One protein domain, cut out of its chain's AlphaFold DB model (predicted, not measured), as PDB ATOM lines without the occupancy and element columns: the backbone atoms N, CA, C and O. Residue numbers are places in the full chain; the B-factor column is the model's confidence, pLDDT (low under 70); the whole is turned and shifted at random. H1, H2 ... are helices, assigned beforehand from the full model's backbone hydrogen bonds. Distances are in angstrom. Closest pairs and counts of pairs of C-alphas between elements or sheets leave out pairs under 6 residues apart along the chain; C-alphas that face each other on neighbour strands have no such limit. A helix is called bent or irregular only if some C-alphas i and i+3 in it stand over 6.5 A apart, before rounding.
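AT A GLANCE: This is residues 14 to 21 and 29 to 187 of the 189 residues of an uncharacterized protein of Chryseobacterium sp (UniProt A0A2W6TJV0). Starting from the longest helix, H4, the chain folds back and forth through H5, H6, H7, H8 and H9, a zigzag row of helices. H2 crosses one side of this row, packing on residues 120 to 121 of H6; H1 and H3 pack near the beginning of H4, and H10 lies beside H8. The printed part has 167 residues, with ten named helices, H1 to H10 in chain order, and no named strand: all helix. It is compact, with a radius of gyration of the C-alphas of 16.1 A and spans of 49 by 35 by 33 A.

IN THESE COORDINATES: Find C-alpha 72 at (107.868, 266.501, 280.385); from there H4 runs 28.7 A to residue 91. Read on through H5, residues 97 to 115, 26.2 A long; H6, 120 to 132; H7, 136 to 149, 20.2 A long; H8, 154 to 164; H9, 167 to 177; and H10, 181 to 185, ending at C-alpha 185 at (94.869, 241.725, 261.972). Before H4 find H1, residues 14 to 21, from (119.101, 265.329, 267.913); H2, 32 to 46, 19.8 A long; and H3, 54 to 65. H1 is only just irregular, with C-alphas 15 and 18 6.53 A apart.

HOW THE PARTS SIT: Begin at H4: its residues 74 to 81 alone touch H5, closest at the C-alphas of Ile 74 and Leu 107, 6.5 A, in a helical hairpin at a shallow tilt of 25 degrees. H5 and H6 form the next hairpin, closest at the C-alphas of Ile 101 and Ala 129, 5.2 A. H6 and H7 follow at 9 degrees, opposite ways, with the C-alphas of Ala 127 and Ser 139 closest at 4.4 A. H7 and H8, at a steep tilt of 42 degrees, and H8 and H9, at a shallow 25 degrees, are hairpins too. H10 only just touches H8, with 3 pairs of C-alphas within 8 A, closest Val 158 and Val 183, 6.8 A. H2 touches H6 at a steep tilt of 63 degrees, closest at the C-alphas of Tyr 41 and Ile 121, 5.3 A. H1 touches residues 73 to 77 of H4, closest at Leu 20 and His 73, C-alphas 5.2 A apart. H3 touches H4 with residues 63 to 64 alone, closest at the C-alphas of Val 64 and Leu 72, 7.1 A. H3 to H10 have every O i to N i+4 pair within hydrogen-bond range; H1 has 2 of 4 and H2 10 of 11.

THE WHOLE: The C-alphas of Pro 67 and Asn 167, the two farthest apart, are 49.6 A apart. Residues 22 to 28 are cut out, and C-alphas 21 and 29 are 16.6 A apart across the cut. Of the links printed whole, none is long. Mean pLDDT of the printed part is 93.4; residues 92 and 94 are under 70.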
ATOM      1  N   LYS A  14     117.857 264.961 267.195       85.44
ATOM      2  CA  LYS A  14     119.101 265.329 267.913       85.44
ATOM      3  C   LYS A  14     119.166 266.801 268.275       85.44
ATOM      4  O   LYS A  14     119.693 267.143 269.328       85.44
ATOM      5  N   ASP A  15     118.624 267.662 267.422       85.56
ATOM      6  CA  ASP A  15     118.661 269.109 267.629       85.56
ATOM      7  C   ASP A  15     117.503 269.582 268.513       85.56
ATOM      8  O   ASP A  15     117.528 270.680 269.076       85.56
ATOM      9  N   ILE A  16     116.445 268.775 268.611       87.81
ATOM     10  CA  ILE A  16     115.216 269.092 269.340       87.81
ATOM     11  C   ILE A  16     115.318 268.633 270.797       87.81
ATOM     12  O   ILE A  16     114.992 269.394 271.713       87.81
ATOM     13  N   TYR A  17     115.796 267.409 271.016       92.38
ATOM     14  CA  TYR A  17     115.845 266.769 272.327       92.38
ATOM     15  C   TYR A  17     116.620 267.568 273.398       92.38
ATOM     16  O   TYR A  17     116.063 267.754 274.484       92.38
ATOM     17  N   PRO A  18     117.834 268.103 273.143       93.38
ATOM     18  CA  PRO A  18     118.581 268.852 274.155       93.38
ATOM     19  C   PRO A  18     117.810 270.068 274.677       93.38
ATOM     20  O   PRO A  18     117.801 270.333 275.882       93.38
ATOM     21  N   ASP A  19     117.097 270.769 273.791       91.62
ATOM     22  CA  ASP A  19     116.268 271.916 274.161       91.62
ATOM     23  C   ASP A  19     115.036 271.499 274.967       91.62
ATOM     24  O   ASP A  19     114.679 272.183 275.930       91.62
ATOM     25  N   LEU A  20     114.383 270.391 274.594       91.00
ATOM     26  CA  LEU A  20     113.260 269.837 275.357       91.00
ATOM     27  C   LEU A  20     113.696 269.456 276.773       91.00
ATOM     28  O   LEU A  20     113.037 269.824 277.748       91.00
ATOM     29  N   LYS A  21     114.830 268.758 276.889       94.38
ATOM     30  CA  LYS A  21     115.373 268.315 278.173       94.38
ATOM     31  C   LYS A  21     115.778 269.493 279.050       94.38
ATOM     32  O   LYS A  21     115.389 269.534 280.212       94.38
ATOM     33  N   SER A  29     112.057 260.411 290.898       97.38
ATOM     34  CA  SER A  29     111.023 259.862 291.780       97.38
ATOM     35  C   SER A  29     109.606 260.044 291.226       97.38
ATOM     36  O   SER A  29     108.711 259.270 291.572       97.38
ATOM     37  N   ASP A  30     109.405 261.014 290.328       97.81
ATOM     38  CA  ASP A  30     108.110 261.295 289.711       97.81
ATOM     39  C   ASP A  30     107.813 260.308 288.572       97.81
ATOM     40  O   ASP A  30     108.424 260.348 287.502       97.81
ATOM     41  N   LYS A  31     106.832 259.427 288.790       97.38
ATOM     42  CA  LYS A  31     106.407 258.404 287.819       97.38
ATOM     43  C   LYS A  31     105.220 258.823 286.953       97.38
ATOM     44  O   LYS A  31     104.680 257.983 286.239       97.38
ATOM     45  N   THR A  32     104.796 260.085 286.980       97.56
ATOM     46  CA  THR A  32     103.581 260.544 286.285       97.56
ATOM     47  C   THR A  32     103.634 260.234 284.792       97.56
ATOM     48  O   THR A  32     102.712 259.628 284.250       97.56
ATOM     49  N   ILE A  33     104.745 260.577 284.133       97.75
ATOM     50  CA  ILE A  33     104.919 260.319 282.697       97.75
ATOM     51  C   ILE A  33     105.087 258.822 282.407       97.75
ATOM     52  O   ILE A  33     104.526 258.326 281.437       97.75
ATOM     53  N   TYR A  34     105.794 258.079 283.263       98.06
ATOM     54  CA  TYR A  34     105.914 256.623 283.128       98.06
ATOM     55  C   TYR A  34     104.542 255.933 283.179       98.06
ATOM     56  O   TYR A  34     104.226 255.094 282.333       98.06
ATOM     57  N   ASN A  35     103.708 256.319 284.146       97.06
ATOM     58  CA  ASN A  35     102.364 255.781 284.310       97.06
ATOM     59  C   ASN A  35     101.480 256.145 283.117       97.06
ATOM     60  O   ASN A  35     100.751 255.290 282.641       97.06
ATOM     61  N   LEU A  36     101.595 257.365 282.584       96.44
ATOM     62  CA  LEU A  36     100.882 257.755 281.369       96.44
ATOM     63  C   LEU A  36     101.268 256.870 280.174       96.44
ATOM     64  O   LEU A  36     100.384 256.350 279.502       96.44
ATOM     65  N   LEU A  37     102.565 256.654 279.924       97.19
ATOM     66  CA  LEU A  37     103.027 255.763 278.847       97.19
ATOM     67  C   LEU A  37     102.544 254.318 279.045       97.19
ATOM     68  O   LEU A  37     102.249 253.626 278.074       97.19
ATOM     69  N   THR A  38     102.438 253.878 280.300       96.31
ATOM     70  CA  THR A  38     101.877 252.569 280.651       96.31
ATOM     71  C   THR A  38     100.376 252.524 280.367       96.31
ATOM     72  O   THR A  38      99.923 251.600 279.710       96.31
ATOM     73  N   THR A  39      99.601 253.540 280.748       94.88
ATOM     74  CA  THR A  39      98.172 253.628 280.404       94.88
ATOM     75  C   THR A  39      97.958 253.600 278.892       94.88
ATOM     76  O   THR A  39      97.079 252.893 278.409       94.88
ATOM     77  N   PHE A  40      98.793 254.320 278.141       93.12
ATOM     78  CA  PHE A  40      98.776 254.297 276.681       93.12
ATOM     79  C   PHE A  40      98.994 252.898 276.116       93.12
ATOM     80  O   PHE A  40      98.257 252.479 275.228       93.12
ATOM     81  N   TYR A  41      99.999 252.194 276.632       95.94
ATOM     82  CA  TYR A  41     100.275 250.812 276.269       95.94
ATOM     83  C   TYR A  41      99.067 249.911 276.534       95.94
ATOM     84  O   TYR A  41      98.592 249.241 275.618       95.94
ATOM     85  N   GLU A  42      98.562 249.934 277.768       96.00
ATOM     86  CA  GLU A  42      97.485 249.049 278.207       96.00
ATOM     87  C   GLU A  42      96.223 249.255 277.364       96.00
ATOM     88  O   GLU A  42      95.663 248.293 276.849       96.00
ATOM     89  N   LYS A  43      95.822 250.512 277.142       93.94
ATOM     90  CA  LYS A  43      94.558 250.840 276.470       93.94
ATOM     91  C   LYS A  43      94.593 250.784 274.945       93.94
ATOM     92  O   LYS A  43      93.549 250.584 274.339       93.94
ATOM     93  N   ASN A  44      95.747 251.011 274.311       90.00
ATOM     94  CA  ASN A  44      95.828 251.043 272.841       90.00
ATOM     95  C   ASN A  44      96.418 249.776 272.242       90.00
ATOM     96  O   ASN A  44      96.073 249.408 271.125       90.00
ATOM     97  N   LEU A  45      97.376 249.159 272.937       94.06
ATOM     98  CA  LEU A  45      98.200 248.110 272.348       94.06
ATOM     99  C   LEU A  45      97.951 246.750 272.982       94.06
ATOM    100  O   LEU A  45      97.964 245.769 272.252       94.06
ATOM    101  N   GLN A  46      97.754 246.690 274.299       96.75
ATOM    102  CA  GLN A  46      97.567 245.432 275.029       96.75
ATOM    103  C   GLN A  46      96.098 245.003 275.139       96.75
ATOM    104  O   GLN A  46      95.825 243.807 275.236       96.75
ATOM    105  N   ALA A  47      95.163 245.951 275.193       94.75
ATOM    106  CA  ALA A  47      93.740 245.650 275.254       94.75
ATOM    107  C   ALA A  47      93.262 244.961 273.967       94.75
ATOM    108  O   ALA A  47      93.785 245.193 272.877       94.75
ATOM    109  N   ASP A  48      92.224 244.128 274.091       90.12
ATOM    110  CA  ASP A  48      91.670 243.402 272.945       90.12
ATOM    111  C   ASP A  48      91.175 244.355 271.841       90.12
ATOM    112  O   ASP A  48      91.230 244.019 270.655       90.12
ATOM    113  N   GLN A  49      90.708 245.542 272.238       85.31
ATOM    114  CA  GLN A  49      90.253 246.639 271.386       85.31
ATOM    115  C   GLN A  49      90.813 247.966 271.918       85.31
ATOM    116  O   GLN A  49      91.233 248.037 273.067       85.31
ATOM    117  N   GLU A  50      90.821 249.018 271.094       76.44
ATOM    118  CA  GLU A  50      91.254 250.352 271.529       76.44
ATOM    119  C   GLU A  50      90.285 250.914 272.587       76.44
ATOM    120  O   GLU A  50      89.089 251.067 272.337       76.44
ATOM    121  N   GLU A  51      90.810 251.217 273.775       84.44
ATOM    122  CA  GLU A  51      90.046 251.649 274.958       84.44
ATOM    123  C   GLU A  51      90.392 253.079 275.414       84.44
ATOM    124  O   GLU A  51      90.087 253.477 276.542       84.44
ATOM    125  N   MET A  52      91.049 253.877 274.564       80.00
ATOM    126  CA  MET A  52      91.326 255.278 274.890       80.00
ATOM    127  C   MET A  52      90.034 256.078 275.011       80.00
ATOM    128  O   MET A  52      89.216 256.137 274.091       80.00
ATOM    129  N   ALA A  53      89.886 256.749 276.146       83.00
ATOM    130  CA  ALA A  53      88.742 257.587 276.447       83.00
ATOM    131  C   ALA A  53      89.117 259.081 276.351       83.00
ATOM    132  O   ALA A  53      90.297 259.442 276.456       83.00
ATOM    133  N   PRO A  54      88.142 259.992 276.172       83.62
ATOM    134  CA  PRO A  54      88.401 261.433 276.150       83.62
ATOM    135  C   PRO A  54      89.171 261.944 277.378       83.62
ATOM    136  O   PRO A  54      89.952 262.889 277.271       83.62
ATOM    137  N   GLU A  55      88.989 261.313 278.536       86.31
ATOM    138  CA  GLU A  55      89.684 261.640 279.781       86.31
ATOM    139  C   GLU A  55      91.197 261.394 279.682       86.31
ATOM    140  O   GLU A  55      91.982 262.170 280.230       86.31
ATOM    141  N   ASP A  56      91.619 260.365 278.941       85.44
ATOM    142  CA  ASP A  56      93.037 260.074 278.713       85.44
ATOM    143  C   ASP A  56      93.684 261.186 277.872       85.44
ATOM    144  O   ASP A  56      94.801 261.625 278.153       85.44
ATOM    145  N   ILE A  57      92.951 261.719 276.887       85.19
ATOM    146  CA  ILE A  57      93.395 262.858 276.070       85.19
ATOM    147  C   ILE A  57      93.509 264.122 276.930       85.19
ATOM    148  O   ILE A  57      94.534 264.807 276.897       85.19
ATOM    149  N   GLN A  58      92.500 264.404 277.756       88.44
ATOM    150  CA  GLN A  58      92.517 265.553 278.669       88.44
ATOM    151  C   GLN A  58      93.684 265.484 279.661       88.44
ATOM    152  O   GLN A  58      94.282 266.512 279.994       88.44
ATOM    153  N   GLN A  59      94.050 264.284 280.124       90.81
ATOM    154  CA  GLN A  59      95.203 264.103 281.002       90.81
ATOM    155  C   GLN A  59      96.509 264.530 280.317       90.81
ATOM    156  O   GLN A  59      97.330 265.210 280.939       90.81
ATOM    157  N   ILE A  60      96.695 264.190 279.042       91.06
ATOM    158  CA  ILE A  60      97.866 264.613 278.259       91.06
ATOM    159  C   ILE A  60      97.893 266.131 278.120       91.06
ATOM    160  O   ILE A  60      98.923 266.752 278.379       91.06
ATOM    161  N   GLU A  61      96.770 266.741 277.737       90.50
ATOM    162  CA  GLU A  61      96.672 268.192 277.555       90.50
ATOM    163  C   GLU A  61      97.004 268.944 278.844       90.50
ATOM    164  O   GLU A  61      97.739 269.940 278.818       90.50
ATOM    165  N   LYS A  62      96.514 268.434 279.980       94.12
ATOM    166  CA  LYS A  62      96.808 268.975 281.306       94.12
ATOM    167  C   LYS A  62      98.301 268.903 281.615       94.12
ATOM    168  O   LYS A  62      98.879 269.911 282.011       94.12
ATOM    169  N   LEU A  63      98.929 267.747 281.402       94.62
ATOM    170  CA  LEU A  63     100.357 267.552 281.674       94.62
ATOM    171  C   LEU A  63     101.240 268.422 280.775       94.62
ATOM    172  O   LEU A  63     102.207 269.009 281.252       94.62
ATOM    173  N   VAL A  64     100.895 268.549 279.493       92.38
ATOM    174  CA  VAL A  64     101.636 269.388 278.536       92.38
ATOM    175  C   VAL A  64     101.497 270.882 278.848       92.38
ATOM    176  O   VAL A  64     102.412 271.654 278.562       92.38
ATOM    177  N   SER A  65     100.367 271.299 279.422       91.62
ATOM    178  CA  SER A  65     100.095 272.709 279.730       91.62
ATOM    179  C   SER A  65     100.602 273.153 281.105       91.62
ATOM    180  O   SER A  65     100.741 274.355 281.328       91.62
ATOM    181  N   ASP A  66     100.879 272.223 282.022       93.56
ATOM    182  CA  ASP A  66     101.397 272.536 283.354       93.56
ATOM    183  C   ASP A  66     102.930 272.729 283.321       93.56
ATOM    184  O   ASP A  66     103.673 271.778 283.055       93.56
ATOM    185  N   PRO A  67     103.444 273.942 283.617       89.06
ATOM    186  CA  PRO A  67     104.883 274.216 283.625       89.06
ATOM    187  C   PRO A  67     105.647 273.474 284.734       89.06
ATOM    188  O   PRO A  67     106.881 273.458 284.719       89.06
ATOM    189  N   ASN A  68     104.945 272.884 285.705       93.88
ATOM    190  CA  ASN A  68     105.539 272.127 286.804       93.88
ATOM    191  C   ASN A  68     105.616 270.624 286.533       93.88
ATOM    192  O   ASN A  68     106.209 269.906 287.343       93.88
ATOM    193  N   THR A  69     105.062 270.147 285.414       96.31
ATOM    194  CA  THR A  69     105.137 268.735 285.034       96.31
ATOM    195  C   THR A  69     106.591 268.286 284.959       96.31
ATOM    196  O   THR A  69     107.397 268.803 284.176       96.31
ATOM    197  N   LYS A  70     106.932 267.290 285.778       98.00
ATOM    198  CA  LYS A  70     108.258 266.681 285.777       98.00
ATOM    199  C   LYS A  70     108.418 265.749 284.584       98.00
ATOM    200  O   LYS A  70     107.458 265.144 284.113       98.00
ATOM    201  N   ASN A  71     109.652 265.618 284.108       97.81
ATOM    202  CA  ASN A  71     110.042 264.712 283.025       97.81
ATOM    203  C   ASN A  71     109.258 264.936 281.716       97.81
ATOM    204  O   ASN A  71     109.132 264.026 280.895       97.81
ATOM    205  N   LEU A  72     108.733 266.152 281.512       96.69
ATOM    206  CA  LEU A  72     107.868 266.501 280.385       96.69
ATOM    207  C   LEU A  72     108.538 266.259 279.023       96.69
ATOM    208  O   LEU A  72     107.851 265.947 278.053       96.69
ATOM    209  N   HIS A  73     109.870 266.337 278.933       96.31
ATOM    210  CA  HIS A  73     110.613 266.040 277.706       96.31
ATOM    211  C   HIS A  73     110.344 264.632 277.175       96.31
ATOM    212  O   HIS A  73     110.272 264.470 275.962       96.31
ATOM    213  N   ILE A  74     110.143 263.637 278.048       97.88
ATOM    214  CA  ILE A  74     109.811 262.263 277.638       97.88
ATOM    215  C   ILE A  74     108.438 262.238 276.965       97.88
ATOM    216  O   ILE A  74     108.297 261.678 275.879       97.88
ATOM    217  N   LEU A  75     107.436 262.885 277.570       96.56
ATOM    218  CA  LEU A  75     106.098 262.970 276.985       96.56
ATOM    219  C   LEU A  75     106.126 263.729 275.655       96.56
ATOM    220  O   LEU A  75     105.540 263.279 274.679       96.56
ATOM    221  N   MET A  76     106.849 264.847 275.586       94.50
ATOM    222  CA  MET A  76     106.973 265.625 274.353       94.50
ATOM    223  C   MET A  76     107.638 264.824 273.229       94.50
ATOM    224  O   MET A  76     107.132 264.837 272.109       94.50
ATOM    225  N   LEU A  77     108.719 264.090 273.516       94.81
ATOM    226  CA  LEU A  77     109.356 263.191 272.548       94.81
ATOM    227  C   LEU A  77     108.395 262.099 272.070       94.81
ATOM    228  O   LEU A  77     108.298 261.849 270.869       94.81
ATOM    229  N   PHE A  78     107.664 261.479 272.995       96.00
ATOM    230  CA  PHE A  78     106.688 260.448 272.663       96.00
ATOM    231  C   PHE A  78     105.569 260.997 271.768       96.00
ATOM    232  O   PHE A  78     105.269 260.410 270.731       96.00
ATOM    233  N   LEU A  79     105.002 262.161 272.095       93.19
ATOM    234  CA  LEU A  79     103.963 262.802 271.281       93.19
ATOM    235  C   LEU A  79     104.478 263.240 269.906       93.19
ATOM    236  O   LEU A  79     103.747 263.146 268.922       93.19
ATOM    237  N   MET A  80     105.728 263.697 269.812       90.81
ATOM    238  CA  MET A  80     106.355 263.997 268.524       90.81
ATOM    239  C   MET A  80     106.488 262.746 267.657       90.81
ATOM    240  O   MET A  80     106.187 262.806 266.466       90.81
ATOM    241  N   TYR A  81     106.893 261.619 268.249       92.44
ATOM    242  CA  TYR A  81     106.937 260.337 267.552       92.44
ATOM    243  C   TYR A  81     105.543 259.912 267.074       92.44
ATOM    244  O   TYR A  81     105.365 259.652 265.886       92.44
ATOM    245  N   GLN A  82     104.541 259.937 267.961       90.44
ATOM    246  CA  GLN A  82     103.145 259.624 267.625       90.44
ATOM    247  C   GLN A  82     102.628 260.503 266.478       90.44
ATOM    248  O   GLN A  82     102.070 260.020 265.497       90.44
ATOM    249  N   GLN A  83     102.882 261.811 266.543       86.94
ATOM    250  CA  GLN A  83     102.496 262.729 265.478       86.94
ATOM    251  C   GLN A  83     103.201 262.410 264.153       86.94
ATOM    252  O   GLN A  83     102.598 262.571 263.089       86.94
ATOM    253  N   HIS A  84     104.470 262.003 264.203       85.94
ATOM    254  CA  HIS A  84     105.232 261.636 263.018       85.94
ATOM    255  C   HIS A  84     104.627 260.401 262.338       85.94
ATOM    256  O   HIS A  84     104.291 260.479 261.154       85.94
ATOM    257  N   ILE A  85     104.404 259.308 263.075       84.94
ATOM    258  CA  ILE A  85     103.838 258.075 262.502       84.94
ATOM    259  C   ILE A  85     102.414 258.292 261.965       84.94
ATOM    260  O   ILE A  85     102.108 257.849 260.856       84.94
ATOM    261  N   SER A  86     101.577 259.077 262.655       83.19
ATOM    262  CA  SER A  86     100.209 259.368 262.202       83.19
ATOM    263  C   SER A  86     100.176 260.215 260.930       83.19
ATOM    264  O   SER A  86      99.359 259.970 260.042       83.19
ATOM    265  N   LYS A  87     101.066 261.210 260.804       78.50
ATOM    266  CA  LYS A  87     101.152 262.031 259.586       78.50
ATOM    267  C   LYS A  87     101.581 261.197 258.392       78.50
ATOM    268  O   LYS A  87     100.949 261.300 257.346       78.50
ATOM    269  N   THR A  88     102.627 260.392 258.553       74.12
ATOM    270  CA  THR A  88     103.150 259.504 257.510       74.12
ATOM    271  C   THR A  88     102.072 258.545 257.012       74.12
ATOM    272  O   THR A  88     101.839 258.478 255.803       74.12
ATOM    273  N   ALA A  89     101.345 257.899 257.932       74.69
ATOM    274  CA  ALA A  89     100.230 257.017 257.601       74.69
ATOM    275  C   ALA A  89      99.111 257.750 256.836       74.69
ATOM    276  O   ALA A  89      98.625 257.250 255.824       74.69
ATOM    277  N   ALA A  90      98.745 258.964 257.262       73.19
ATOM    278  CA  ALA A  90      97.665 259.738 256.644       73.19
ATOM    279  C   ALA A  90      97.962 260.188 255.203       73.19
ATOM    280  O   ALA A  90      97.038 260.328 254.404       73.19
ATOM    281  N   VAL A  91      99.232 260.439 254.864       75.38
ATOM    282  CA  VAL A  91      99.632 260.884 253.514       75.38
ATOM    283  C   VAL A  91     100.219 259.765 252.651       75.38
ATOM    284  O   VAL A  91     100.670 260.044 251.541       75.38
ATOM    285  N   GLY A  92     100.243 258.523 253.153       69.19
ATOM    286  CA  GLY A  92     100.767 257.349 252.447       69.19
ATOM    287  C   GLY A  92     102.244 257.456 252.057       69.19
ATOM    288  O   GLY A  92     102.663 256.839 251.082       69.19
ATOM    289  N   LYS A  93     103.023 258.286 252.762       72.75
ATOM    290  CA  LYS A  93     104.465 258.423 252.516       72.75
ATOM    291  C   LYS A  93     105.228 257.335 253.251       72.75
ATOM    292  O   LYS A  93     104.741 256.790 254.237       72.75
ATOM    293  N   GLU A  94     106.441 257.057 252.789       69.31
ATOM    294  CA  GLU A  94     107.339 256.186 253.536       69.31
ATOM    295  C   GLU A  94     107.727 256.832 254.880       69.31
ATOM    296  O   GLU A  94     107.952 258.048 254.939       69.31
ATOM    297  N   PRO A  95     107.777 256.038 255.964       74.44
ATOM    298  CA  PRO A  95     108.292 256.475 257.254       74.44
ATOM    299  C   PRO A  95     109.728 256.997 257.164       74.44
ATOM    300  O   PRO A  95     110.576 256.376 256.530       74.44
ATOM    301  N   ASP A  96     110.030 258.104 257.851       86.25
ATOM    302  CA  ASP A  96     111.421 258.503 258.096       86.25
ATOM    303  C   ASP A  96     111.996 257.589 259.184       86.25
ATOM    304  O   ASP A  96     111.884 257.851 260.388       86.25
ATOM    305  N   ALA A  97     112.533 256.450 258.748       88.00
ATOM    306  CA  ALA A  97     113.042 255.421 259.641       88.00
ATOM    307  C   ALA A  97     114.179 255.942 260.531       88.00
ATOM    308  O   ALA A  97     114.238 255.592 261.709       88.00
ATOM    309  N   ASP A  98     115.042 256.822 260.016       90.12
ATOM    310  CA  ASP A  98     116.145 257.398 260.789       90.12
ATOM    311  C   ASP A  98     115.616 258.259 261.937       90.12
ATOM    312  O   ASP A  98     116.022 258.069 263.089       90.12
ATOM    313  N   PHE A  99     114.645 259.139 261.664       90.31
ATOM    314  CA  PHE A  99     113.976 259.922 262.705       90.31
ATOM    315  C   PHE A  99     113.323 259.023 263.762       90.31
ATOM    316  O   PHE A  99     113.429 259.284 264.965       90.31
ATOM    317  N   GLN A 100     112.646 257.958 263.335       92.38
ATOM    318  CA  GLN A 100     111.924 257.056 264.229       92.38
ATOM    319  C   GLN A 100     112.849 256.236 265.121       92.38
ATOM    320  O   GLN A 100     112.673 256.230 266.343       92.38
ATOM    321  N   ILE A 101     113.846 255.581 264.524       95.31
ATOM    322  CA  ILE A 101     114.843 254.775 265.234       95.31
ATOM    323  C   ILE A 101     115.565 255.654 266.247       95.31
ATOM    324  O   ILE A 101     115.751 255.272 267.404       95.31
ATOM    325  N   GLU A 102     115.946 256.856 265.831       95.19
ATOM    326  CA  GLU A 102     116.636 257.770 266.711       95.19
ATOM    327  C   GLU A 102     115.770 258.231 267.887       95.19
ATOM    328  O   GLU A 102     116.207 258.175 269.042       95.19
ATOM    329  N   THR A 103     114.538 258.652 267.613       95.75
ATOM    330  CA  THR A 103     113.612 259.097 268.661       95.75
ATOM    331  C   THR A 103     113.371 257.981 269.678       95.75
ATOM    332  O   THR A 103     113.375 258.237 270.885       95.75
ATOM    333  N   MET A 104     113.239 256.734 269.216       97.56
ATOM    334  CA  MET A 104     113.074 255.567 270.084       97.56
ATOM    335  C   MET A 104     114.316 255.248 270.914       97.56
ATOM    336  O   MET A 104     114.184 254.956 272.101       97.56
ATOM    337  N   ASN A 105     115.519 255.378 270.352       97.94
ATOM    338  CA  ASN A 105     116.759 255.224 271.120       97.94
ATOM    339  C   ASN A 105     116.883 256.288 272.223       97.94
ATOM    340  O   ASN A 105     117.325 255.985 273.333       97.94
ATOM    341  N   ILE A 106     116.480 257.535 271.953       97.81
ATOM    342  CA  ILE A 106     116.462 258.594 272.971       97.81
ATOM    343  C   ILE A 106     115.429 258.269 274.059       97.81
ATOM    344  O   ILE A 106     115.755 258.340 275.242       97.81
ATOM    345  N   LEU A 107     114.208 257.884 273.682       98.25
ATOM    346  CA  LEU A 107     113.142 257.533 274.629       98.25
ATOM    347  C   LEU A 107     113.514 256.340 275.514       98.25
ATOM    348  O   LEU A 107     113.300 256.388 276.726       98.25
ATOM    349  N   GLU A 108     114.096 255.292 274.940       98.44
ATOM    350  CA  GLU A 108     114.595 254.138 275.687       98.44
ATOM    351  C   GLU A 108     115.635 254.563 276.731       98.44
ATOM    352  O   GLU A 108     115.493 254.249 277.913       98.44
ATOM    353  N   ASN A 109     116.651 255.323 276.314       98.19
ATOM    354  CA  ASN A 109     117.716 255.770 277.208       98.19
ATOM    355  C   ASN A 109     117.189 256.687 278.319       98.19
ATOM    356  O   ASN A 109     117.537 256.494 279.484       98.19
ATOM    357  N   GLU A 110     116.324 257.649 277.988       97.62
ATOM    358  CA  GLU A 110     115.757 258.581 278.969       97.62
ATOM    359  C   GLU A 110     114.854 257.879 279.979       97.62
ATOM    360  O   GLU A 110     114.962 258.126 281.180       97.62
ATOM    361  N   THR A 111     113.970 256.993 279.518       98.00
ATOM    362  CA  THR A 111     113.075 256.265 280.426       98.00
ATOM    363  C   THR A 111     113.852 255.311 281.324       98.00
ATOM    364  O   THR A 111     113.574 255.248 282.523       98.00
ATOM    365  N   LYS A 112     114.887 254.646 280.799       98.00
ATOM    366  CA  LYS A 112     115.783 253.813 281.604       98.00
ATOM    367  C   LYS A 112     116.560 254.625 282.644       98.00
ATOM    368  O   LYS A 112     116.617 254.201 283.793       98.00
ATOM    369  N   ASP A 113     117.140 255.771 282.281       98.06
ATOM    370  CA  ASP A 113     117.921 256.597 283.218       98.06
ATOM    371  C   ASP A 113     117.054 257.235 284.315       98.06
ATOM    372  O   ASP A 113     117.462 257.299 285.481       98.06
ATOM    373  N   ILE A 114     115.865 257.720 283.954       98.06
ATOM    374  CA  ILE A 114     115.007 258.468 284.878       98.06
ATOM    375  C   ILE A 114     114.167 257.519 285.732       98.06
ATOM    376  O   ILE A 114     114.112 257.698 286.946       98.06
ATOM    377  N   PHE A 115     113.546 256.501 285.132       97.75
ATOM    378  CA  PHE A 115     112.612 255.611 285.833       97.75
ATOM    379  C   PHE A 115     113.227 254.270 286.242       97.75
ATOM    380  O   PHE A 115     112.578 253.490 286.940       97.75
ATOM    381  N   GLY A 116     114.447 253.964 285.792       97.25
ATOM    382  CA  GLY A 116     115.090 252.665 286.010       97.25
ATOM    383  C   GLY A 116     114.480 251.522 285.191       97.25
ATOM    384  O   GLY A 116     114.936 250.387 285.307       97.25
ATOM    385  N   LYS A 117     113.455 251.796 284.373       96.06
ATOM    386  CA  LYS A 117     112.724 250.804 283.578       96.06
ATOM    387  C   LYS A 117     112.214 251.422 282.279       96.06
ATOM    388  O   LYS A 117     111.758 252.562 282.269       96.06
ATOM    389  N   ILE A 118     112.244 250.640 281.203       98.38
ATOM    390  CA  ILE A 118     111.727 251.027 279.886       98.38
ATOM    391  C   ILE A 118     110.256 250.583 279.787       98.38
ATOM    392  O   ILE A 118     109.989 249.392 279.953       98.38
ATOM    393  N   PRO A 119     109.287 251.490 279.564       98.25
ATOM    394  CA  PRO A 119     107.893 251.150 279.255       98.25
ATOM    395  C   PRO A 119     107.740 250.170 278.078       98.25
ATOM    396  O   PRO A 119     108.445 250.297 277.079       98.25
ATOM    397  N   ALA A 120     106.778 249.241 278.150       98.31
ATOM    398  CA  ALA A 120     106.534 248.235 277.103       98.31
ATOM    399  C   ALA A 120     106.304 248.850 275.709       98.31
ATOM    400  O   ALA A 120     106.870 248.388 274.721       98.31
ATOM    401  N   ILE A 121     105.555 249.956 275.647       98.00
ATOM    402  CA  ILE A 121     105.276 250.699 274.410       98.00
ATOM    403  C   ILE A 121     106.535 251.166 273.667       98.00
ATOM    404  O   ILE A 121     106.526 251.248 272.444       98.00
ATOM    405  N   ILE A 122     107.637 251.425 274.380       98.50
ATOM    406  CA  ILE A 122     108.903 251.810 273.745       98.50
ATOM    407  C   ILE A 122     109.552 250.610 273.054       98.50
ATOM    408  O   ILE A 122     110.071 250.777 271.957       98.50
ATOM    409  N   TYR A 123     109.487 249.401 273.623       98.69
ATOM    410  CA  TYR A 123     109.988 248.200 272.939       98.69
ATOM    411  C   TYR A 123     109.239 247.933 271.632       98.69
ATOM    412  O   TYR A 123     109.860 247.597 270.627       98.69
ATOM    413  N   ILE A 124     107.920 248.120 271.649       98.25
ATOM    414  CA  ILE A 124     107.037 247.902 270.498       98.25
ATOM    415  C   ILE A 124     107.374 248.888 269.380       98.25
ATOM    416  O   ILE A 124     107.807 248.474 268.307       98.25
ATOM    417  N   TYR A 125     107.292 250.192 269.654       97.56
ATOM    418  CA  TYR A 125     107.569 251.204 268.633       97.56
ATOM    419  C   TYR A 125     109.028 251.239 268.188       97.56
ATOM    420  O   TYR A 125     109.313 251.555 267.034       97.56
ATOM    421  N   LYS A 126     109.976 250.871 269.056       98.25
ATOM    422  CA  LYS A 126     111.371 250.704 268.643       98.25
ATOM    423  C   LYS A 126     111.527 249.547 267.658       98.25
ATOM    424  O   LYS A 126     112.226 249.715 266.664       98.25
ATOM    425  N   ALA A 127     110.886 248.402 267.906       97.94
ATOM    426  CA  ALA A 127     110.917 247.279 266.972       97.94
ATOM    427  C   ALA A 127     110.304 247.665 265.617       97.94
ATOM    428  O   ALA A 127     110.933 247.452 264.584       97.94
ATOM    429  N   GLU A 128     109.142 248.324 265.615       95.25
ATOM    430  CA  GLU A 128     108.499 248.826 264.392       95.25
ATOM    431  C   GLU A 128     109.386 249.820 263.626       95.25
ATOM    432  O   GLU A 128     109.562 249.695 262.412       95.25
ATOM    433  N   ALA A 129     110.009 250.770 264.330       95.19
ATOM    434  CA  ALA A 129     110.941 251.721 263.731       95.19
ATOM    435  C   ALA A 129     112.139 251.008 263.080       95.19
ATOM    436  O   ALA A 129     112.528 251.339 261.959       95.19
ATOM    437  N   LEU A 130     112.709 250.005 263.752       96.88
ATOM    438  CA  LEU A 130     113.826 249.215 263.233       96.88
ATOM    439  C   LEU A 130     113.425 248.381 262.009       96.88
ATOM    440  O   LEU A 130     114.184 248.349 261.040       96.88
ATOM    441  N   GLU A 131     112.238 247.766 262.004       93.56
ATOM    442  CA  GLU A 131     111.698 247.089 260.814       93.56
ATOM    443  C   GLU A 131     111.531 248.063 259.642       93.56
ATOM    444  O   GLU A 131     111.949 247.753 258.524       93.56
ATOM    445  N   SER A 132     111.000 249.265 259.897       90.12
ATOM    446  CA  SER A 132     110.833 250.298 258.863       90.12
ATOM    447  C   SER A 132     112.164 250.750 258.249       90.12
ATOM    448  O   SER A 132     112.213 251.098 257.075       90.12
ATOM    449  N   GLY A 133     113.256 250.680 259.018       92.12
ATOM    450  CA  GLY A 133     114.619 250.948 258.554       92.12
ATOM    451  C   GLY A 133     115.376 249.716 258.055       92.12
ATOM    452  O   GLY A 133     116.598 249.774 257.933       92.12
ATOM    453  N   HIS A 134     114.692 248.591 257.815       94.00
ATOM    454  CA  HIS A 134     115.284 247.320 257.377       94.00
ATOM    455  C   HIS A 134     116.351 246.740 258.330       94.00
ATOM    456  O   HIS A 134     117.203 245.947 257.922       94.00
ATOM    457  N   LYS A 135     116.292 247.078 259.622       96.06
ATOM    458  CA  LYS A 135     117.205 246.603 260.676       96.06
ATOM    459  C   LYS A 135     116.634 245.398 261.424       96.06
ATOM    460  O   LYS A 135     116.438 245.426 262.639       96.06
ATOM    461  N   LYS A 136     116.368 244.324 260.680       94.50
ATOM    462  CA  LYS A 136     115.643 243.138 261.170       94.50
ATOM    463  C   LYS A 136     116.262 242.503 262.422       94.50
ATOM    464  O   LYS A 136     115.548 242.215 263.377       94.50
ATOM    465  N   ASP A 137     117.582 242.331 262.459       96.38
ATOM    466  CA  ASP A 137     118.252 241.698 263.605       96.38
ATOM    467  C   ASP A 137     118.139 242.552 264.882       96.38
ATOM    468  O   ASP A 137     117.914 242.037 265.979       96.38
ATOM    469  N   GLU A 138     118.244 243.878 264.755       97.94
ATOM    470  CA  GLU A 138     118.078 244.813 265.875       97.94
ATOM    471  C   GLU A 138     116.627 244.831 266.375       97.94
ATOM    472  O   GLU A 138     116.387 244.858 267.588       97.94
ATOM    473  N   SER A 139     115.660 244.780 265.456       98.06
ATOM    474  CA  SER A 139     114.233 244.661 265.773       98.06
ATOM    475  C   SER A 139     113.950 243.381 266.564       98.06
ATOM    476  O   SER A 139     113.387 243.435 267.659       98.06
ATOM    477  N   GLN A 140     114.435 242.233 266.084       97.31
ATOM    478  CA  GLN A 140     114.263 240.948 266.765       97.31
ATOM    479  C   GLN A 140     114.873 240.951 268.168       97.31
ATOM    480  O   GLN A 140     114.228 240.518 269.124       97.31
ATOM    481  N   ASN A 141     116.078 241.499 268.326       98.06
ATOM    482  CA  ASN A 141     116.701 241.645 269.641       98.06
ATOM    483  C   ASN A 141     115.884 242.550 270.575       98.06
ATOM    484  O   ASN A 141     115.734 242.233 271.757       98.06
ATOM    485  N   THR A 142     115.315 243.635 270.044       98.56
ATOM    486  CA  THR A 142     114.437 244.547 270.792       98.56
ATOM    487  C   THR A 142     113.176 243.826 271.275       98.56
ATOM    488  O   THR A 142     112.818 243.947 272.446       98.56
ATOM    489  N   ILE A 143     112.546 243.011 270.423       98.56
ATOM    490  CA  ILE A 143     111.367 242.203 270.776       98.56
ATOM    491  C   ILE A 143     111.711 241.183 271.867       98.56
ATOM    492  O   ILE A 143     110.998 241.076 272.864       98.56
ATOM    493  N   LEU A 144     112.823 240.459 271.714       97.88
ATOM    494  CA  LEU A 144     113.266 239.466 272.695       97.88
ATOM    495  C   LEU A 144     113.588 240.103 274.050       97.88
ATOM    496  O   LEU A 144     113.278 239.524 275.090       97.88
ATOM    497  N   GLN A 145     114.205 241.284 274.059       98.12
ATOM    498  CA  GLN A 145     114.437 242.026 275.294       98.12
ATOM    499  C   GLN A 145     113.118 242.491 275.916       98.12
ATOM    500  O   GLN A 145     112.927 242.317 277.118       98.12
ATOM    501  N   GLY A 146     112.196 243.012 275.107       98.25
ATOM    502  CA  GLY A 146     110.863 243.393 275.562       98.25
ATOM    503  C   GLY A 146     110.118 242.226 276.215       98.25
ATOM    504  O   GLY A 146     109.581 242.395 277.302       98.25
ATOM    505  N   LEU A 147     110.150 241.028 275.620       98.25
ATOM    506  CA  LEU A 147     109.505 239.828 276.176       98.25
ATOM    507  C   LEU A 147     110.152 239.318 277.468       98.25
ATOM    508  O   LEU A 147     109.471 238.700 278.279       98.25
ATOM    509  N   LYS A 148     111.446 239.578 277.693       98.00
ATOM    510  CA  LYS A 148     112.078 239.277 278.989       98.00
ATOM    511  C   LYS A 148     111.519 240.159 280.106       98.00
ATOM    512  O   LYS A 148     111.364 239.687 281.225       98.00
ATOM    513  N   GLU A 149     111.225 241.420 279.799       97.69
ATOM    514  CA  GLU A 149     110.709 242.406 280.761       97.69
ATOM    515  C   GLU A 149     109.177 242.369 280.898       97.69
ATOM    516  O   GLU A 149     108.636 242.680 281.962       97.69
ATOM    517  N   TYR A 150     108.480 241.995 279.822       98.19
ATOM    518  CA  TYR A 150     107.023 241.969 279.689       98.19
ATOM    519  C   TYR A 150     106.573 240.668 279.001       98.19
ATOM    520  O   TYR A 150     106.124 240.696 277.851       98.19
ATOM    521  N   PRO A 151     106.689 239.513 279.681       97.31
ATOM    522  CA  PRO A 151     106.394 238.208 279.088       97.31
ATOM    523  C   PRO A 151     104.934 238.042 278.656       97.31
ATOM    524  O   PRO A 151     104.666 237.246 277.765       97.31
ATOM    525  N   ASP A 152     104.007 238.814 279.232       96.81
ATOM    526  CA  ASP A 152     102.572 238.775 278.915       96.81
ATOM    527  C   ASP A 152     102.145 239.800 277.850       96.81
ATOM    528  O   ASP A 152     100.959 239.928 277.542       96.81
ATOM    529  N   SER A 153     103.100 240.529 277.264       98.31
ATOM    530  CA  SER A 153     102.813 241.501 276.212       98.31
ATOM    531  C   SER A 153     102.316 240.808 274.945       98.31
ATOM    532  O   SER A 153     103.078 240.121 274.258       98.31
ATOM    533  N   ILE A 154     101.044 241.017 274.609       98.19
ATOM    534  CA  ILE A 154     100.427 240.436 273.413       98.19
ATOM    535  C   ILE A 154     101.094 240.986 272.142       98.19
ATOM    536  O   ILE A 154     101.494 240.168 271.309       98.19
ATOM    537  N   PRO A 155     101.330 242.308 271.990       98.06
ATOM    538  CA  PRO A 155     102.031 242.840 270.821       98.06
ATOM    539  C   PRO A 155     103.422 242.243 270.607       98.06
ATOM    540  O   PRO A 155     103.773 241.847 269.494       98.06
ATOM    541  N   LEU A 156     104.216 242.117 271.676       98.56
ATOM    542  CA  LEU A 156     105.562 241.559 271.564       98.56
ATOM    543  C   LEU A 156     105.533 240.063 271.230       98.56
ATOM    544  O   LEU A 156     106.353 239.606 270.430       98.56
ATOM    545  N   LYS A 157     104.575 239.299 271.774       98.56
ATOM    546  CA  LYS A 157     104.354 237.896 271.384       98.56
ATOM    547  C   LYS A 157     103.971 237.790 269.909       98.56
ATOM    548  O   LYS A 157     104.550 236.971 269.197       98.56
ATOM    549  N   VAL A 158     103.057 238.639 269.433       98.25
ATOM    550  CA  VAL A 158     102.662 238.697 268.018       98.25
ATOM    551  C   VAL A 158     103.883 238.941 267.133       98.25
ATOM    552  O   VAL A 158     104.145 238.145 266.232       98.25
ATOM    553  N   TYR A 159     104.683 239.974 267.408       98.00
ATOM    554  CA  TYR A 159     105.878 240.255 266.608       98.00
ATOM    555  C   TYR A 159     106.939 239.159 266.695       98.00
ATOM    556  O   TYR A 159     107.564 238.824 265.686       98.00
ATOM    557  N   SER A 160     107.111 238.540 267.862       97.94
ATOM    558  CA  SER A 160     108.008 237.395 268.017       97.94
ATOM    559  C   SER A 160     107.550 236.207 267.165       97.94
ATOM    560  O   SER A 160     108.360 235.633 266.433       97.94
ATOM    561  N   TYR A 161     106.251 235.884 267.151       97.94
ATOM    562  CA  TYR A 161     105.697 234.842 266.282       97.94
ATOM    563  C   TYR A 161     105.855 235.181 264.796       97.94
ATOM    564  O   TYR A 161     106.271 234.326 264.012       97.94
ATOM    565  N   LEU A 162     105.571 236.419 264.379       95.94
ATOM    566  CA  LEU A 162     105.720 236.815 262.977       95.94
ATOM    567  C   LEU A 162     107.156 236.625 262.471       95.94
ATOM    568  O   LEU A 162     107.330 236.217 261.320       95.94
ATOM    569  N   ASN A 163     108.143 236.836 263.344       92.56
ATOM    570  CA  ASN A 163     109.564 236.666 263.056       92.56
ATOM    571  C   ASN A 163     110.048 235.211 263.099       92.56
ATOM    572  O   ASN A 163     110.804 234.796 262.221       92.56
ATOM    573  N   THR A 164     109.641 234.447 264.113       94.38
ATOM    574  CA  THR A 164     110.212 233.118 264.416       94.38
ATOM    575  C   THR A 164     109.367 231.954 263.913       94.38
ATOM    576  O   THR A 164     109.894 230.868 263.692       94.38
ATOM    577  N   LYS A 165     108.060 232.175 263.735       95.44
ATOM    578  CA  LYS A 165     107.050 231.134 263.496       95.44
ATOM    579  C   LYS A 165     107.003 230.065 264.603       95.44
ATOM    580  O   LYS A 165     106.644 228.924 264.332       95.44
ATOM    581  N   ASP A 166     107.340 230.429 265.844       96.44
ATOM    582  CA  ASP A 166     107.264 229.525 266.998       96.44
ATOM    583  C   ASP A 166     105.806 229.146 267.320       96.44
ATOM    584  O   ASP A 166     104.988 229.992 267.695       96.44
ATOM    585  N   ASN A 167     105.490 227.854 267.199       96.00
ATOM    586  CA  ASN A 167     104.152 227.328 267.465       96.00
ATOM    587  C   ASN A 167     103.736 227.460 268.935       96.00
ATOM    588  O   ASN A 167     102.552 227.586 269.209       96.00
ATOM    589  N   THR A 168     104.676 227.501 269.878       96.69
ATOM    590  CA  THR A 168     104.360 227.684 271.302       96.69
ATOM    591  C   THR A 168     103.743 229.060 271.546       96.69
ATOM    592  O   THR A 168     102.738 229.185 272.242       96.69
ATOM    593  N   ILE A 169     104.320 230.098 270.930       96.94
ATOM    594  CA  ILE A 169     103.806 231.473 271.003       96.94
ATOM    595  C   ILE A 169     102.472 231.568 270.261       96.94
ATOM    596  O   ILE A 169     101.531 232.191 270.745       96.94
ATOM    597  N   LYS A 170     102.379 230.922 269.096       97.75
ATOM    598  CA  LYS A 170     101.146 230.851 268.311       97.75
ATOM    599  C   LYS A 170      99.987 230.253 269.116       97.75
ATOM    600  O   LYS A 170      98.914 230.851 269.172       97.75
ATOM    601  N   ASP A 171     100.208 229.099 269.740       97.25
ATOM    602  CA  ASP A 171      99.190 228.375 270.501       97.25
ATOM    603  C   ASP A 171      98.729 229.184 271.718       97.25
ATOM    604  O   ASP A 171      97.532 229.234 272.006       97.25
ATOM    605  N   ASP A 172      99.654 229.870 272.397       96.75
ATOM    606  CA  ASP A 172      99.333 230.802 273.480       96.75
ATOM    607  C   ASP A 172      98.452 231.966 272.993       96.75
ATOM    608  O   ASP A 172      97.388 232.217 273.565       96.75
ATOM    609  N   LEU A 173      98.833 232.622 271.891       97.50
ATOM    610  CA  LEU A 173      98.072 233.730 271.301       97.50
ATOM    611  C   LEU A 173      96.657 233.308 270.890       97.50
ATOM    612  O   LEU A 173      95.698 234.019 271.180       97.50
ATOM    613  N   ILE A 174      96.493 232.146 270.256       96.81
ATOM    614  CA  ILE A 174      95.173 231.660 269.825       96.81
ATOM    615  C   ILE A 174      94.318 231.273 271.034       96.81
ATOM    616  O   ILE A 174      93.133 231.616 271.103       96.81
ATOM    617  N   LYS A 175      94.904 230.563 272.000       96.50
ATOM    618  CA  LYS A 175      94.171 230.056 273.161       96.50
ATOM    619  C   LYS A 175      93.733 231.177 274.099       96.50
ATOM    620  O   LYS A 175      92.607 231.137 274.592       96.50
ATOM    621  N   ASN A 176      94.606 232.152 274.336       96.19
ATOM    622  CA  ASN A 176      94.422 233.146 275.392       96.19
ATOM    623  C   ASN A 176      94.061 234.542 274.861       96.19
ATOM    624  O   ASN A 176      93.473 235.327 275.601       96.19
ATOM    625  N   HIS A 177      94.361 234.846 273.593       96.06
ATOM    626  CA  HIS A 177      94.285 236.204 273.037       96.06
ATOM    627  C   HIS A 177      93.658 236.261 271.628       96.06
ATOM    628  O   HIS A 177      93.867 237.217 270.889       96.06
ATOM    629  N   SER A 178      92.849 235.268 271.235       95.19
ATOM    630  CA  SER A 178      92.226 235.203 269.893       95.19
ATOM    631  C   SER A 178      91.323 236.388 269.530       95.19
ATOM    632  O   SER A 178      91.038 236.614 268.351       95.19
ATOM    633  N   LYS A 179      90.845 237.143 270.523       94.81
ATOM    634  CA  LYS A 179      90.032 238.348 270.314       94.81
ATOM    635  C   LYS A 179      90.856 239.618 270.139       94.81
ATOM    636  O   LYS A 179      90.300 240.611 269.684       94.81
ATOM    637  N   HIS A 180      92.141 239.572 270.465       96.44
ATOM    638  CA  HIS A 180      93.003 240.733 270.416       96.44
ATOM    639  C   HIS A 180      93.183 241.220 268.979       96.44
ATOM    640  O   HIS A 180      93.478 240.429 268.074       96.44
ATOM    641  N   TRP A 181      93.054 242.529 268.768       95.00
ATOM    642  CA  TRP A 181      93.067 243.145 267.441       95.00
ATOM    643  C   TRP A 181      94.297 242.758 266.606       95.00
ATOM    644  O   TRP A 181      94.146 242.425 265.435       95.00
ATOM    645  N   MET A 182      95.503 242.696 267.190       95.31
ATOM    646  CA  MET A 182      96.704 242.258 266.454       95.31
ATOM    647  C   MET A 182      96.636 240.796 266.006       95.31
ATOM    648  O   MET A 182      97.039 240.478 264.890       95.31
ATOM    649  N   VAL A 183      96.124 239.896 266.851       96.62
ATOM    650  CA  VAL A 183      96.004 238.468 266.513       96.62
ATOM    651  C   VAL A 183      95.063 238.302 265.319       96.62
ATOM    652  O   VAL A 183      95.354 237.534 264.400       96.62
ATOM    653  N   GLN A 184      93.986 239.091 265.286       95.44
ATOM    654  CA  GLN A 184      93.039 239.137 264.175       95.44
ATOM    655  C   GLN A 184      93.633 239.793 262.923       95.44
ATOM    656  O   GLN A 184      93.542 239.218 261.841       95.44
ATOM    657  N   GLN A 185      94.273 240.956 263.068       94.62
ATOM    658  CA  GLN A 185      94.869 241.725 261.972       94.62
ATOM    659  C   GLN A 185      95.924 240.920 261.212       94.62
ATOM    660  O   GLN A 185      95.982 240.981 259.986       94.62
ATOM    661  N   PHE A 186      96.755 240.164 261.931       95.31
ATOM    662  CA  PHE A 186      97.798 239.326 261.339       95.31
ATOM    663  C   PHE A 186      97.335 237.895 261.035       95.31
ATOM    664  O   PHE A 186      98.159 237.046 260.698       95.31
ATOM    665  N   GLU A 187      96.032 237.626 261.158       95.31
ATOM    666  CA  GLU A 187      95.399 236.345 260.847       95.31
ATOM    667  C   GLU A 187      96.086 235.131 261.500       95.31
ATOM    668  O   GLU A 187      96.235 234.071 260.886       95.31
TER     669      GLU A 187